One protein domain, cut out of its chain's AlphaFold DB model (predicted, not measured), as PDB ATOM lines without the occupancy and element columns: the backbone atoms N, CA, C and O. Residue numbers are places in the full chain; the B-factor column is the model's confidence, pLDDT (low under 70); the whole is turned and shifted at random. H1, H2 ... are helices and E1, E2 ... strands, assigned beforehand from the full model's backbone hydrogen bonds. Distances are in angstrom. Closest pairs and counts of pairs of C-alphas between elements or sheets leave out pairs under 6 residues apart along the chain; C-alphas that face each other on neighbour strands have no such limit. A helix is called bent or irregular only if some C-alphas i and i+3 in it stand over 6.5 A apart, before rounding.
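AT A GLANCE: This is residues 33 to 40 and 47 to 81 of the 81 residues of an uncharacterized protein of Thalassobacter stenotrophicus (UniProt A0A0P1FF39). One helix, H1, packs on a twisted two-stranded hairpin, E2 and E3. The short strand E1 comes before them beside H1, and residues 39 to 40 pair with E3. The printed part has 43 residues, with one named helix and three named strands in the order E1, H1, E2, E3; the sheet, E2 - E3, is antiparallel and the class is mixed, helices and strands. The whole is compact, with a radius of gyration of the C-alphas of 9.0 A, and elongated, spanning 27 by 15 by 15 A.

HOW THE PARTS SIT: E1, residues 33 to 35, pairs with no named strand. Residues 39 to 40 pair antiparallel with residues 78 to 79 of E3, residues 75 to 80. The closest C-alphas of E1 and H1, residues 48 to 62, are those of Val 33 and Leu 54, 7.2 A apart. In H1, 7 of 11 O i to N i+4 pairs are within hydrogen-bond range. The closest C-alphas of H1 and E2, residues 66 to 72, are those of Ser 56 and Ala 66, 4.9 A apart; those of H1 and E3 are Cys 59 and Cys 80, 5.3 A apart. E2 and E3 form an antiparallel hairpin at 151 degrees, with N 67 and O 79 within hydrogen-bond range at 2.8 A and N 77 and O 70 at 2.9 A. E1 and E3 are near each other, with 8 pairs of C-alphas within 10 A; E1 and E2 are apart.

IN THESE COORDINATES: E1 begins at C-alpha 33, (-12.447, -55.430, 7.201), and is 6.9 A long. H1 is 20.4 A long and only just irregular: C-alphas 50 and 53 are 7.0 A apart. E2 measures 16.2 A. E3 measures 15.9 A and ends at C-alpha 80, (-9.467, -42.503, 8.128).

THE WHOLE: The two C-alphas farthest apart, those of Asp 63 and Ala 73, are 28.0 A apart. Residues 41 to 46 are not printed, and C-alphas 40 and 47 are 14.6 A apart across this cut, in the link from E1 to H1. The links from H1 to E2 and from E2 to E3 are tight. The mean pLDDT of the printed part is 96.5, and no printed residue is under 70.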
ATOM      1  N   VAL A  33     -12.901 -56.807   6.994       94.94
ATOM      2  CA  VAL A  33     -12.447 -55.430   7.201       94.94
ATOM      3  C   VAL A  33     -10.998 -55.512   7.663       94.94
ATOM      4  O   VAL A  33     -10.710 -56.203   8.641       94.94
ATOM      5  N   THR A  34     -10.083 -54.872   6.941       96.19
ATOM      6  CA  THR A  34      -8.653 -54.845   7.268       96.19
ATOM      7  C   THR A  34      -8.107 -53.432   7.124       96.19
ATOM      8  O   THR A  34      -8.404 -52.744   6.152       96.19
ATOM      9  N   GLY A  35      -7.304 -52.979   8.081       96.06
ATOM     10  CA  GLY A  35      -6.809 -51.608   8.093       96.06
ATOM     11  C   GLY A  35      -6.122 -51.240   9.398       96.06
ATOM     12  O   GLY A  35      -5.979 -52.080  10.288       96.06
ATOM     13  N   ASP A  36      -5.733 -49.977   9.491       97.69
ATOM     14  CA  ASP A  36      -5.136 -49.338  10.660       97.69
ATOM     15  C   ASP A  36      -5.794 -47.968  10.906       97.69
ATOM     16  O   ASP A  36      -6.894 -47.705  10.416       97.69
ATOM     17  N   GLU A  37      -5.149 -47.107  11.691       97.81
ATOM     18  CA  GLU A  37      -5.649 -45.769  12.015       97.81
ATOM     19  C   GLU A  37      -5.694 -44.801  10.820       97.81
ATOM     20  O   GLU A  37      -6.295 -43.736  10.937       97.81
ATOM     21  N   ASN A  38      -5.018 -45.102   9.707       98.38
ATOM     22  CA  ASN A  38      -4.886 -44.211   8.549       98.38
ATOM     23  C   ASN A  38      -5.776 -44.641   7.382       98.38
ATOM     24  O   ASN A  38      -6.100 -43.830   6.510       98.38
ATOM     25  N   GLY A  39      -6.193 -45.902   7.341       97.56
ATOM     26  CA  GLY A  39      -7.081 -46.375   6.294       97.56
ATOM     27  C   GLY A  39      -7.602 -47.780   6.516       97.56
ATOM     28  O   GLY A  39      -7.071 -48.569   7.297       97.56
ATOM     29  N   VAL A  40      -8.659 -48.099   5.774       98.12
ATOM     30  CA  VAL A  40      -9.365 -49.374   5.866       98.12
ATOM     31  C   VAL A  40      -9.806 -49.860   4.491       98.12
ATOM     32  O   VAL A  40     -10.236 -49.094   3.629       98.12
ATOM     33  N   ASP A  47     -20.348 -52.082  -3.776       92.44
ATOM     34  CA  ASP A  47     -20.169 -50.640  -3.885       92.44
ATOM     35  C   ASP A  47     -19.664 -50.020  -2.571       92.44
ATOM     36  O   ASP A  47     -19.669 -50.640  -1.503       92.44
ATOM     37  N   ALA A  48     -19.213 -48.769  -2.672       93.19
ATOM     38  CA  ALA A  48     -18.677 -48.005  -1.553       93.19
ATOM     39  C   ALA A  48     -19.727 -47.688  -0.477       93.19
ATOM     40  O   ALA A  48     -19.400 -47.670   0.706       93.19
ATOM     41  N   GLY A  49     -20.986 -47.467  -0.861       93.88
ATOM     42  CA  GLY A  49     -22.067 -47.150   0.071       93.88
ATOM     43  C   GLY A  49     -22.384 -48.324   0.993       93.88
ATOM     44  O   GLY A  49     -22.544 -48.136   2.196       93.88
ATOM     45  N   ALA A  50     -22.375 -49.545   0.458       91.94
ATOM     46  CA  ALA A  50     -22.482 -50.769   1.242       91.94
ATOM     47  C   ALA A  50     -21.304 -50.927   2.217       91.94
ATOM     48  O   ALA A  50     -21.490 -51.375   3.344       91.94
ATOM     49  N   ALA A  51     -20.097 -50.534   1.810       95.00
ATOM     50  CA  ALA A  51     -18.903 -50.607   2.648       95.00
ATOM     51  C   ALA A  51     -18.815 -49.496   3.711       95.00
ATOM     52  O   ALA A  51     -18.186 -49.701   4.753       95.00
ATOM     53  N   GLN A  52     -19.460 -48.344   3.483       96.31
ATOM     54  CA  GLN A  52     -19.359 -47.145   4.323       96.31
ATOM     55  C   GLN A  52     -19.637 -47.411   5.813       96.31
ATOM     56  O   GLN A  52     -18.846 -46.948   6.635       96.31
ATOM     57  N   PRO A  53     -20.682 -48.161   6.225       95.44
ATOM     58  CA  PRO A  53     -20.940 -48.412   7.643       95.44
ATOM     59  C   PRO A  53     -19.858 -49.268   8.309       95.44
ATOM     60  O   PRO A  53     -19.600 -49.107   9.502       95.44
ATOM     61  N   LEU A  54     -19.222 -50.176   7.557       95.44
ATOM     62  CA  LEU A  54     -18.120 -51.001   8.056       95.44
ATOM     63  C   LEU A  54     -16.846 -50.169   8.211       95.44
ATOM     64  O   LEU A  54     -16.231 -50.191   9.274       95.44
ATOM     65  N   ALA A  55     -16.506 -49.380   7.190       97.38
ATOM     66  CA  ALA A  55     -15.355 -48.485   7.223       97.38
ATOM     67  C   ALA A  55     -15.490 -47.415   8.319       97.38
ATOM     68  O   ALA A  55     -14.568 -47.207   9.100       97.38
ATOM     69  N   SER A  56     -16.670 -46.796   8.442       97.44
ATOM     70  CA  SER A  56     -16.947 -45.778   9.467       97.44
ATOM     71  C   SER A  56     -16.837 -46.348  10.879       97.44
ATOM     72  O   SER A  56     -16.391 -45.658  11.788       97.44
ATOM     73  N   ARG A  57     -17.235 -47.610  11.081       96.56
ATOM     74  CA  ARG A  57     -17.077 -48.282  12.375       96.56
ATOM     75  C   ARG A  57     -15.602 -48.438  12.736       96.56
ATOM     76  O   ARG A  57     -15.258 -48.098  13.857       96.56
ATOM     77  N   HIS A  58     -14.780 -48.897  11.788       96.75
ATOM     78  CA  HIS A  58     -13.331 -49.062  11.959       96.75
ATOM     79  C   HIS A  58     -12.636 -47.725  12.241       96.75
ATOM     80  O   HIS A  58     -11.980 -47.590  13.265       96.75
ATOM     81  N   CYS A  59     -12.821 -46.705  11.395       98.00
ATOM     82  CA  CYS A  59     -12.154 -45.409  11.588       98.00
ATOM     83  C   CYS A  59     -12.563 -44.723  12.903       98.00
ATOM     84  O   CYS A  59     -11.741 -44.069  13.543       98.00
ATOM     85  N   ARG A  60     -13.805 -44.932  13.361       97.69
ATOM     86  CA  ARG A  60     -14.289 -44.375  14.629       97.69
ATOM     87  C   ARG A  60     -13.637 -45.003  15.866       97.69
ATOM     88  O   ARG A  60     -13.709 -44.402  16.929       97.69
ATOM     89  N   GLU A  61     -12.978 -46.158  15.756       97.44
ATOM     90  CA  GLU A  61     -12.135 -46.693  16.843       97.44
ATOM     91  C   GLU A  61     -10.914 -45.798  17.125       97.44
ATOM     92  O   GLU A  61     -10.329 -45.880  18.202       97.44
ATOM     93  N   TYR A  62     -10.578 -44.913  16.182       97.81
ATOM     94  CA  TYR A  62      -9.480 -43.950  16.249       97.81
ATOM     95  C   TYR A  62      -9.968 -42.492  16.272       97.81
ATOM     96  O   TYR A  62      -9.183 -41.595  15.981       97.81
ATOM     97  N   ASP A  63     -11.254 -42.253  16.564       98.00
ATOM     98  CA  ASP A  63     -11.892 -40.925  16.531       98.00
ATOM     99  C   ASP A  63     -11.806 -40.209  15.161       98.00
ATOM    100  O   ASP A  63     -11.774 -38.981  15.092       98.00
ATOM    101  N   LYS A  64     -11.796 -40.980  14.062       98.12
ATOM    102  CA  LYS A  64     -11.713 -40.486  12.676       98.12
ATOM    103  C   LYS A  64     -12.939 -40.853  11.838       98.12
ATOM    104  O   LYS A  64     -13.675 -41.796  12.148       98.12
ATOM    105  N   GLU A  65     -13.135 -40.145  10.732       98.06
ATOM    106  CA  GLU A  65     -14.169 -40.392   9.731       98.06
ATOM    107  C   GLU A  65     -13.633 -41.204   8.543       98.06
ATOM    108  O   GLU A  65     -12.480 -41.082   8.139       98.06
ATOM    109  N   ALA A  66     -14.484 -42.058   7.966       98.19
ATOM    110  CA  ALA A  66     -14.125 -42.855   6.796       98.19
ATOM    111  C   ALA A  66     -14.421 -42.094   5.498       98.19
ATOM    112  O   ALA A  66     -15.587 -41.913   5.126       98.19
ATOM    113  N   ILE A  67     -13.371 -41.721   4.769       98.19
ATOM    114  CA  ILE A  67     -13.454 -41.020   3.487       98.19
ATOM    115  C   ILE A  67     -13.187 -42.005   2.353       98.19
ATOM    116  O   ILE A  67     -12.132 -42.632   2.277       98.19
ATOM    117  N   PHE A  68     -14.158 -42.169   1.456       98.00
ATOM    118  CA  PHE A  68     -14.012 -43.080   0.324       98.00
ATOM    119  C   PHE A  68     -12.886 -42.627  -0.610       98.00
ATOM    120  O   PHE A  68     -12.906 -41.502  -1.105       98.00
ATOM    121  N   GLN A  69     -11.947 -43.528  -0.909       97.81
ATOM    122  CA  GLN A  69     -10.916 -43.283  -1.916       97.81
ATOM    123  C   GLN A  69     -11.246 -43.931  -3.256       97.81
ATOM    124  O   GLN A  69     -11.248 -43.263  -4.288       97.81
ATOM    125  N   ARG A  70     -11.424 -45.257  -3.273       97.50
ATOM    126  CA  ARG A  70     -11.580 -46.022  -4.519       97.50
ATOM    127  C   ARG A  70     -12.150 -47.415  -4.292       97.50
ATOM    128  O   ARG A  70     -12.013 -47.994  -3.218       97.50
ATOM    129  N   MET A  71     -12.686 -47.985  -5.367       97.31
ATOM    130  CA  MET A  71     -12.916 -49.424  -5.477       97.31
ATOM    131  C   MET A  71     -11.655 -50.110  -6.017       97.31
ATOM    132  O   MET A  71     -11.013 -49.615  -6.942       97.31
ATOM    133  N   GLN A  72     -11.313 -51.269  -5.463       94.31
ATOM    134  CA  GLN A  72     -10.253 -52.150  -5.934       94.31
ATOM    135  C   GLN A  72     -10.802 -53.576  -6.035       94.31
ATOM    136  O   GLN A  72     -10.905 -54.289  -5.040       94.31
ATOM    137  N   ALA A  73     -11.155 -53.991  -7.255       90.94
ATOM    138  CA  ALA A  73     -11.888 -55.232  -7.513       90.94
ATOM    139  C   ALA A  73     -13.177 -55.310  -6.669       90.94
ATOM    140  O   ALA A  73     -14.054 -54.468  -6.836       90.94
ATOM    141  N   ILE A  74     -13.280 -56.291  -5.770       91.81
ATOM    142  CA  ILE A  74     -14.420 -56.472  -4.856       91.81
ATOM    143  C   ILE A  74     -14.184 -55.847  -3.475       91.81
ATOM    144  O   ILE A  74     -14.868 -56.201  -2.516       91.81
ATOM    145  N   SER A  75     -13.200 -54.957  -3.357       95.75
ATOM    146  CA  SER A  75     -12.907 -54.223  -2.128       95.75
ATOM    147  C   SER A  75     -13.159 -52.730  -2.293       95.75
ATOM    148  O   SER A  75     -12.844 -52.154  -3.334       95.75
ATOM    149  N   ALA A  76     -13.656 -52.082  -1.246       97.69
ATOM    150  CA  ALA A  76     -13.727 -50.629  -1.139       97.69
ATOM    151  C   ALA A  76     -12.652 -50.135  -0.163       97.69
ATOM    152  O   ALA A  76     -12.526 -50.672   0.938       97.69
ATOM    153  N   VAL A  77     -11.879 -49.128  -0.568       98.00
ATOM    154  CA  VAL A  77     -10.779 -48.554   0.219       98.00
ATOM    155  C   VAL A  77     -11.153 -47.151   0.683       98.00
ATOM    156  O   VAL A  77     -11.599 -46.327  -0.123       98.00
ATOM    157  N   PHE A  78     -10.923 -46.880   1.965       98.56
ATOM    158  CA  PHE A  78     -11.195 -45.613   2.639       98.56
ATOM    159  C   PHE A  78      -9.941 -45.115   3.363       98.56
ATOM    160  O   PHE A  78      -9.164 -45.928   3.872       98.56
ATOM    161  N   THR A  79      -9.759 -43.798   3.438       98.44
ATOM    162  CA  THR A  79      -8.876 -43.177   4.437       98.44
ATOM    163  C   THR A  79      -9.649 -42.908   5.718       98.44
ATOM    164  O   THR A  79     -10.863 -42.709   5.681       98.44
ATOM    165  N   CYS A  80      -8.944 -42.950   6.846       98.38
ATOM    166  CA  CYS A  80      -9.467 -42.503   8.128       98.38
ATOM    167  C   CYS A  80      -8.869 -41.124   8.423       98.38
ATOM    168  O   CYS A  80      -7.647 -41.016   8.579       98.38
ATOM    169  N   GLU A  81      -9.711 -40.094   8.483       96.88
ATOM    170  CA  GLU A  81      -9.319 -38.682   8.650       96.88
ATOM    171  C   GLU A  81     -10.158 -37.958   9.704       96.88
ATOM    172  O   GLU A  81     -11.361 -38.275   9.830       96.88
TER     173      GLU A  81